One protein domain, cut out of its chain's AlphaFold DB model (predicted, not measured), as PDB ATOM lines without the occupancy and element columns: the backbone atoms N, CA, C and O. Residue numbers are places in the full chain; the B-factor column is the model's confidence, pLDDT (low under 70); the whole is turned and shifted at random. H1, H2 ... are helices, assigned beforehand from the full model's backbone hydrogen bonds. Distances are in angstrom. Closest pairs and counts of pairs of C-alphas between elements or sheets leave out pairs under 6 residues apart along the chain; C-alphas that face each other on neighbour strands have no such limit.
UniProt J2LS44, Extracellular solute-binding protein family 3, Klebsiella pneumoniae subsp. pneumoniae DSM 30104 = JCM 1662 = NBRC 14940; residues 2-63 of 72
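This is residues 2 to 63 of the 72 residues of the protein "Extracellular solute-binding protein family 3" of Klebsiella pneumoniae subsp. pneumoniae DSM 30104 = JCM 1662 = NBRC 14940 (UniProt J2LS44). The chain makes a large, open ring with an empty middle: helices H2 and H3 meet in an L-shaped corner along one side, and the long unnamed stretch of residues 8 to 34 sweeps round the other side from the short helix H1 to the start of H2. The two ends of the printed part lie near each other, with the C-alphas of Lys 2 and Asp 63 8.9 A apart. There are 62 residues printed, with three named helices in the order H1, H2, H3 and no named strand; the class is all helix. The whole is extended, with a radius of gyration of the C-alphas of 16.8 A, and elongated, spanning 48 by 28 by 20 A.

Find C-alpha 2 at (176.985, 210.756, 124.368); H1 runs from there through residues 2 to 7. Go on past residues 8 to 34 to C-alpha 35 at (200.602, 193.107, 106.287), where H2 begins; it holds residues 35 to 50 and is 22.3 A long. H3, residues 53 to 62, is 14.2 A long and ends at C-alpha 62 at (183.874, 211.002, 125.657).

Look first at H1 and H3, which only just touch, with 3 pairs of C-alphas within 8 A. Their closest C-alphas are those of Tyr 3 and Phe 62, 6.4 A apart. They run the same way at a steep tilt of 52 degrees. H1 and H2 are apart. H2 and H3 are close but not clearly touching; their closest C-alphas, those of Ile 48 and Tyr 54, are 5.4 A apart. Their lines are about perpendicular, at 78 degrees. In H1, H2 and H3 every O i to N i+4 pair is within hydrogen-bond range.

The C-alphas farthest apart, those of Glu 10 and Gly 33, are 48.6 A apart. The link from H1 to H2 is long, with 27 residues, and that from H2 to H3 is tight. Residues 16 to 27 are among those that stand free. The printed part has no cut. Its mean pLDDT is 90.4, and no printed residue is under 70.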
ATOM      1  N   LYS A   2     176.693 210.041 123.101       75.06
ATOM      2  CA  LYS A   2     176.985 210.756 124.368       75.06
ATOM      3  C   LYS A   2     177.413 212.222 124.175       75.06
ATOM      4  O   LYS A   2     176.843 213.100 124.810       75.06
ATOM      5  N   TYR A   3     178.333 212.491 123.244       77.88
ATOM      6  CA  TYR A   3     178.782 213.855 122.927       77.88
ATOM      7  C   TYR A   3     177.635 214.787 122.500       77.88
ATOM      8  O   TYR A   3     177.493 215.877 123.039       77.88
ATOM      9  N   TYR A   4     176.764 214.334 121.592       80.31
ATOM     10  CA  TYR A   4     175.611 215.115 121.131       80.31
ATOM     11  C   TYR A   4     174.615 215.405 122.263       80.31
ATOM     12  O   TYR A   4     174.139 216.525 122.392       80.31
ATOM     13  N   ILE A   5     174.342 214.416 123.125       83.81
ATOM     14  CA  ILE A   5     173.465 214.594 124.296       83.81
ATOM     15  C   ILE A   5     174.049 215.645 125.254       83.81
ATOM     16  O   ILE A   5     173.308 216.480 125.759       83.81
ATOM     17  N   LYS A   6     175.375 215.650 125.455       79.50
ATOM     18  CA  LYS A   6     176.069 216.655 126.275       79.50
ATOM     19  C   LYS A   6     175.957 218.070 125.692       79.50
ATOM     20  O   LYS A   6     175.871 219.026 126.455       79.50
ATOM     21  N   GLN A   7     175.956 218.210 124.368       83.75
ATOM     22  CA  GLN A   7     175.845 219.511 123.695       83.75
ATOM     23  C   GLN A   7     174.415 220.059 123.603       83.75
ATOM     24  O   GLN A   7     174.254 221.255 123.391       83.75
ATOM     25  N   HIS A   8     173.398 219.209 123.771       84.94
ATOM     26  CA  HIS A   8     171.984 219.567 123.624       84.94
ATOM     27  C   HIS A   8     171.153 219.210 124.874       84.94
ATOM     28  O   HIS A   8     170.247 218.367 124.789       84.94
ATOM     29  N   PRO A   9     171.452 219.800 126.051       82.25
ATOM     30  CA  PRO A   9     170.752 219.482 127.300       82.25
ATOM     31  C   PRO A   9     169.250 219.813 127.254       82.25
ATOM     32  O   PRO A   9     168.460 219.191 127.965       82.25
ATOM     33  N   GLU A  10     168.831 220.737 126.387       89.94
ATOM     34  CA  GLU A  10     167.439 221.152 126.195       89.94
ATOM     35  C   GLU A  10     166.538 220.038 125.646       89.94
ATOM     36  O   GLU A  10     165.327 220.059 125.857       89.94
ATOM     37  N   LYS A  11     167.117 219.043 124.963       83.69
ATOM     38  CA  LYS A  11     166.359 217.991 124.266       83.69
ATOM     39  C   LYS A  11     166.005 216.783 125.142       83.69
ATOM     40  O   LYS A  11     165.380 215.851 124.645       83.69
ATOM     41  N   GLN A  12     166.400 216.782 126.422       83.88
ATOM     42  CA  GLN A  12     166.062 215.761 127.434       83.88
ATOM     43  C   GLN A  12     166.215 214.294 126.973       83.88
ATOM     44  O   GLN A  12     165.430 213.418 127.345       83.88
ATOM     45  N   PHE A  13     167.237 213.990 126.169       84.38
ATOM     46  CA  PHE A  13     167.487 212.620 125.720       84.38
ATOM     47  C   PHE A  13     167.875 211.698 126.884       84.38
ATOM     48  O   PHE A  13     168.687 212.060 127.736       84.38
ATOM     49  N   LYS A  14     167.359 210.464 126.870       81.62
ATOM     50  CA  LYS A  14     167.786 209.377 127.762       81.62
ATOM     51  C   LYS A  14     168.365 208.225 126.949       81.62
ATOM     52  O   LYS A  14     167.804 207.834 125.929       81.62
ATOM     53  N   LEU A  15     169.483 207.676 127.416       82.31
ATOM     54  CA  LEU A  15     170.060 206.447 126.876       82.31
ATOM     55  C   LEU A  15     169.387 205.252 127.553       82.31
ATOM     56  O   LEU A  15     169.428 205.141 128.776       82.31
ATOM     57  N   VAL A  16     168.789 204.364 126.760       85.38
ATOM     58  CA  VAL A  16     168.226 203.095 127.236       85.38
ATOM     59  C   VAL A  16     169.166 201.975 126.784       85.38
ATOM     60  O   VAL A  16     169.295 201.766 125.578       85.38
ATOM     61  N   PRO A  17     169.884 201.306 127.702       78.88
ATOM     62  CA  PRO A  17     170.770 200.208 127.338       78.88
ATOM     63  C   PRO A  17     169.961 198.952 126.988       78.88
ATOM     64  O   PRO A  17     169.005 198.616 127.684       78.88
ATOM     65  N   ASP A  18     170.384 198.231 125.948       84.38
ATOM     66  CA  ASP A  18     169.895 196.889 125.627       84.38
ATOM     67  C   ASP A  18     171.033 195.884 125.821       84.38
ATOM     68  O   ASP A  18     172.058 195.948 125.143       84.38
ATOM     69  N   ALA A  19     170.855 194.952 126.757       81.38
ATOM     70  CA  ALA A  19     171.845 193.923 127.059       81.38
ATOM     71  C   ALA A  19     172.036 192.911 125.914       81.38
ATOM     72  O   ALA A  19     173.042 192.207 125.893       81.38
ATOM     73  N   LYS A  20     171.091 192.832 124.966       88.31
ATOM     74  CA  LYS A  20     171.199 191.988 123.768       88.31
ATOM     75  C   LYS A  20     172.049 192.626 122.671       88.31
ATOM     76  O   LYS A  20     172.377 191.954 121.699       88.31
ATOM     77  N   PHE A  21     172.387 193.909 122.798       82.12
ATOM     78  CA  PHE A  21     173.204 194.595 121.811       82.12
ATOM     79  C   PHE A  21     174.681 194.248 122.016       82.12
ATOM     80  O   PHE A  21     175.294 194.615 123.021       82.12
ATOM     81  N   GLU A  22     175.258 193.523 121.058       81.94
ATOM     82  CA  GLU A  22     176.662 193.124 121.122       81.94
ATOM     83  C   GLU A  22     177.602 194.332 121.053       81.94
ATOM     84  O   GLU A  22     177.333 195.340 120.393       81.94
ATOM     85  N   ARG A  23     178.751 194.226 121.730       80.50
ATOM     86  CA  ARG A  23     179.778 195.266 121.650       80.50
ATOM     87  C   ARG A  23     180.362 195.288 120.249       80.50
ATOM     88  O   ARG A  23     180.979 194.325 119.806       80.50
ATOM     89  N   GLN A  24     180.227 196.431 119.597       83.81
ATOM     90  CA  GLN A  24     180.857 196.701 118.317       83.81
ATOM     91  C   GLN A  24     182.103 197.553 118.545       83.81
ATOM     92  O   GLN A  24     182.049 198.588 119.212       83.81
ATOM     93  N   TYR A  25     183.225 197.109 117.989       86.88
ATOM     94  CA  TYR A  25     184.490 197.829 118.050       86.88
ATOM     95  C   TYR A  25     184.786 198.467 116.695       86.88
ATOM     96  O   TYR A  25     184.546 197.871 115.646       86.88
ATOM     97  N   PHE A  26     185.321 199.683 116.723       89.75
ATOM     98  CA  PHE A  26     185.808 200.340 115.518       89.75
ATOM     99  C   PHE A  26     187.169 199.768 115.120       89.75
ATOM    100  O   PHE A  26     188.001 199.474 115.978       89.75
ATOM    101  N   GLY A  27     187.400 199.653 113.814       92.25
ATOM    102  CA  GLY A  27     188.667 199.210 113.242       92.25
ATOM    103  C   GLY A  27     189.173 200.183 112.184       92.25
ATOM    104  O   GLY A  27     188.403 200.948 111.604       92.25
ATOM    105  N   ILE A  28     190.480 200.136 111.924       94.94
ATOM    106  CA  ILE A  28     191.117 200.862 110.823       94.94
ATOM    107  C   ILE A  28     191.316 199.868 109.680       94.94
ATOM    108  O   ILE A  28     192.055 198.896 109.818       94.94
ATOM    109  N   ALA A  29     190.640 200.097 108.556       95.75
ATOM    110  CA  ALA A  29     190.766 199.239 107.385       95.75
ATOM    111  C   ALA A  29     192.078 199.514 106.635       95.75
ATOM    112  O   ALA A  29     192.478 200.664 106.454       95.75
ATOM    113  N   VAL A  30     192.714 198.450 106.146       96.75
ATOM    114  CA  VAL A  30     193.881 198.510 105.253       96.75
ATOM    115  C   VAL A  30     193.623 197.680 103.998       96.75
ATOM    116  O   VAL A  30     192.766 196.794 103.994       96.75
ATOM    117  N   ALA A  31     194.368 197.952 102.924       97.94
ATOM    118  CA  ALA A  31     194.287 197.159 101.701       97.94
ATOM    119  C   ALA A  31     194.587 195.675 101.980       97.94
ATOM    120  O   ALA A  31     195.518 195.343 102.720       97.94
ATOM    121  N   LYS A  32     193.812 194.777 101.363       96.94
ATOM    122  CA  LYS A  32     193.982 193.327 101.523       96.94
ATOM    123  C   LYS A  32     195.414 192.922 101.154       96.94
ATOM    124  O   LYS A  32     195.900 193.273 100.084       96.94
ATOM    125  N   GLY A  33     196.075 192.178 102.040       97.56
ATOM    126  CA  GLY A  33     197.458 191.721 101.858       97.56
ATOM    127  C   GLY A  33     198.537 192.701 102.333       97.56
ATOM    128  O   GLY A  33     199.698 192.304 102.424       97.56
ATOM    129  N   ASN A  34     198.190 193.939 102.706       98.06
ATOM    130  CA  ASN A  34     199.156 194.911 103.228       98.06
ATOM    131  C   ASN A  34     199.491 194.649 104.708       98.06
ATOM    132  O   ASN A  34     199.087 195.383 105.614       98.06
ATOM    133  N   SER A  35     200.231 193.567 104.944       97.31
ATOM    134  CA  SER A  35     200.602 193.107 106.287       97.31
ATOM    135  C   SER A  35     201.580 194.053 106.986       97.31
ATOM    136  O   SER A  35     201.561 194.162 108.209       97.31
ATOM    137  N   GLU A  36     202.406 194.775 106.224       97.88
ATOM    138  CA  GLU A  36     203.348 195.745 106.784       97.88
ATOM    139  C   GLU A  36     202.611 196.924 107.430       97.88
ATOM    140  O   GLU A  36     202.871 197.264 108.588       97.88
ATOM    141  N   LEU A  37     201.659 197.529 106.711       97.88
ATOM    142  CA  LEU A  37     200.867 198.633 107.249       97.88
ATOM    143  C   LEU A  37     199.995 198.169 108.418       97.88
ATOM    144  O   LEU A  37     199.932 198.859 109.434       97.88
ATOM    145  N   LEU A  38     199.379 196.988 108.297       97.62
ATOM    146  CA  LEU A  38     198.604 196.380 109.379       97.62
ATOM    147  C   LEU A  38     199.443 196.249 110.658       97.62
ATOM    148  O   LEU A  38     199.017 196.685 111.727       97.62
ATOM    149  N   GLY A  39     200.658 195.706 110.539       97.50
ATOM    150  CA  GLY A  39     201.575 195.535 111.664       97.50
ATOM    151  C   GLY A  39     201.975 196.865 112.302       97.50
ATOM    152  O   GLY A  39     201.927 197.001 113.525       97.50
ATOM    153  N   LYS A  40     202.305 197.877 111.488       98.12
ATOM    154  CA  LYS A  40     202.657 199.222 111.976       98.12
ATOM    155  C   LYS A  40     201.504 199.884 112.734       98.12
ATOM    156  O   LYS A  40     201.737 200.451 113.803       98.12
ATOM    157  N   ILE A  41     200.277 199.792 112.217       97.25
ATOM    158  CA  ILE A  41     199.083 200.354 112.867       97.25
ATOM    159  C   ILE A  41     198.828 199.652 114.200       97.25
ATOM    160  O   ILE A  41     198.720 200.325 115.223       97.25
ATOM    161  N   ASN A  42     198.800 198.317 114.216       96.56
ATOM    162  CA  ASN A  42     198.522 197.553 115.433       96.56
ATOM    163  C   ASN A  42     199.585 197.803 116.514       96.56
ATOM    164  O   ASN A  42     199.239 198.044 117.669       96.56
ATOM    165  N   ALA A  43     200.869 197.839 116.143       97.06
ATOM    166  CA  ALA A  43     201.945 198.160 117.078       97.06
ATOM    167  C   ALA A  43     201.840 199.597 117.622       97.06
ATOM    168  O   ALA A  43     202.102 199.839 118.800       97.06
ATOM    169  N   GLY A  44     201.449 200.561 116.783       97.19
ATOM    170  CA  GLY A  44     201.196 201.937 117.210       97.19
ATOM    171  C   GLY A  44     200.035 202.034 118.201       97.19
ATOM    172  O   GLY A  44     200.181 202.661 119.249       97.19
ATOM    173  N   LEU A  45     198.918 201.360 117.907       95.81
ATOM    174  CA  LEU A  45     197.751 201.295 118.788       95.81
ATOM    175  C   LEU A  45     198.102 200.669 120.144       95.81
ATOM    176  O   LEU A  45     197.764 201.234 121.181       95.81
ATOM    177  N   GLN A  46     198.853 199.564 120.157       95.75
ATOM    178  CA  GLN A  46     199.321 198.940 121.399       95.75
ATOM    179  C   GLN A  46     200.173 199.894 122.246       95.75
ATOM    180  O   GLN A  46     199.975 199.974 123.458       95.75
ATOM    181  N   LYS A  47     201.080 200.658 121.621       97.50
ATOM    182  CA  LYS A  47     201.924 201.633 122.333       97.50
ATOM    183  C   LYS A  47     201.100 202.732 123.001       97.50
ATOM    184  O   LYS A  47     201.277 202.954 124.195       97.50
ATOM    185  N   ILE A  48     200.167 203.356 122.277       96.62
ATOM    186  CA  ILE A  48     199.351 204.452 122.835       96.62
ATOM    187  C   ILE A  48     198.347 203.977 123.893       96.62
ATOM    188  O   ILE A  48     197.879 204.767 124.716       96.62
ATOM    189  N   VAL A  49     197.963 202.698 123.853       94.69
ATOM    190  CA  VAL A  49     197.154 202.079 124.907       94.69
ATOM    191  C   VAL A  49     198.017 201.855 126.146       94.69
ATOM    192  O   VAL A  49     197.608 202.246 127.237       94.69
ATOM    193  N   ALA A  50     199.218 201.295 125.982       95.94
ATOM    194  CA  ALA A  50     200.133 201.003 127.084       95.94
ATOM    195  C   ALA A  50     200.656 202.267 127.791       95.94
ATOM    196  O   ALA A  50     200.781 202.274 129.013       95.94
ATOM    197  N   ASP A  51     200.937 203.342 127.049       97.44
ATOM    198  CA  ASP A  51     201.455 204.602 127.605       97.44
ATOM    199  C   ASP A  51     200.359 205.562 128.123       97.44
ATOM    200  O   ASP A  51     200.652 206.638 128.654       97.44
ATOM    201  N   GLY A  52     199.084 205.182 127.984       96.38
ATOM    202  CA  GLY A  52     197.932 205.949 128.460       96.38
ATOM    203  C   GLY A  52     197.521 207.132 127.576       96.38
ATOM    204  O   GLY A  52     196.569 207.841 127.911       96.38
ATOM    205  N   THR A  53     198.173 207.356 126.435       97.62
ATOM    206  CA  THR A  53     197.784 208.394 125.467       97.62
ATOM    207  C   THR A  53     196.362 208.177 124.961       97.62
ATOM    208  O   THR A  53     195.576 209.125 124.905       97.62
ATOM    209  N   TYR A  54     195.987 206.930 124.669       95.62
ATOM    210  CA  TYR A  54     194.626 206.597 124.257       95.62
ATOM    211  C   TYR A  54     193.598 206.967 125.333       95.62
ATOM    212  O   TYR A  54     192.570 207.566 125.021       95.62
ATOM    213  N   ALA A  55     193.899 206.701 126.607       95.69
ATOM    214  CA  ALA A  55     193.018 207.063 127.714       95.69
ATOM    215  C   ALA A  55     192.828 208.582 127.841       95.69
ATOM    216  O   ALA A  55     191.708 209.044 128.066       95.69
ATOM    217  N   LYS A  56     193.890 209.371 127.625       96.56
ATOM    218  CA  LYS A  56     193.802 210.841 127.592       96.56
ATOM    219  C   LYS A  56     192.894 211.322 126.462       96.56
ATOM    220  O   LYS A  56     192.008 212.135 126.707       96.56
ATOM    221  N   ILE A  57     193.079 210.798 125.247       94.62
ATOM    222  CA  ILE A  57     192.236 211.130 124.089       94.62
ATOM    223  C   ILE A  57     190.779 210.760 124.382       94.62
ATOM    224  O   ILE A  57     189.886 211.586 124.200       94.62
ATOM    225  N   TYR A  58     190.532 209.544 124.874       93.19
ATOM    226  CA  TYR A  58     189.186 209.060 125.158       93.19
ATOM    227  C   TYR A  58     188.465 209.954 126.174       93.19
ATOM    228  O   TYR A  58     187.333 210.372 125.933       93.19
ATOM    229  N   LYS A  59     189.148 210.335 127.258       92.19
ATOM    230  CA  LYS A  59     188.599 211.239 128.272       92.19
ATOM    231  C   LYS A  59     188.226 212.607 127.694       92.19
ATOM    232  O   LYS A  59     187.158 213.116 128.010       92.19
ATOM    233  N   THR A  60     189.054 213.177 126.820       90.94
ATOM    234  CA  THR A  60     188.776 214.483 126.195       90.94
ATOM    235  C   THR A  60     187.481 214.482 125.382       90.94
ATOM    236  O   THR A  60     186.710 215.436 125.451       90.94
ATOM    237  N   TRP A  61     187.229 213.421 124.613       88.56
ATOM    238  CA  TRP A  61     186.111 213.391 123.661       88.56
ATOM    239  C   TRP A  61     184.841 212.747 124.215       88.56
ATOM    240  O   TRP A  61     183.737 213.097 123.793       88.56
ATOM    241  N   PHE A  62     184.984 211.808 125.150       86.25
ATOM    242  CA  PHE A  62     183.874 211.002 125.657       86.25
ATOM    243  C   PHE A  62     183.582 211.215 127.142       86.25
ATOM    244  O   PHE A  62     182.525 210.770 127.583       86.25
ATOM    245  N   ASP A  63     184.453 211.928 127.871       84.56
ATOM    246  CA  ASP A  63     184.289 212.261 129.296       84.56
ATOM    247  C   ASP A  63     184.030 211.022 130.173       84.56
ATOM    248  O   ASP A  63     183.200 211.025 131.077       84.56
TER     249      ASP A  63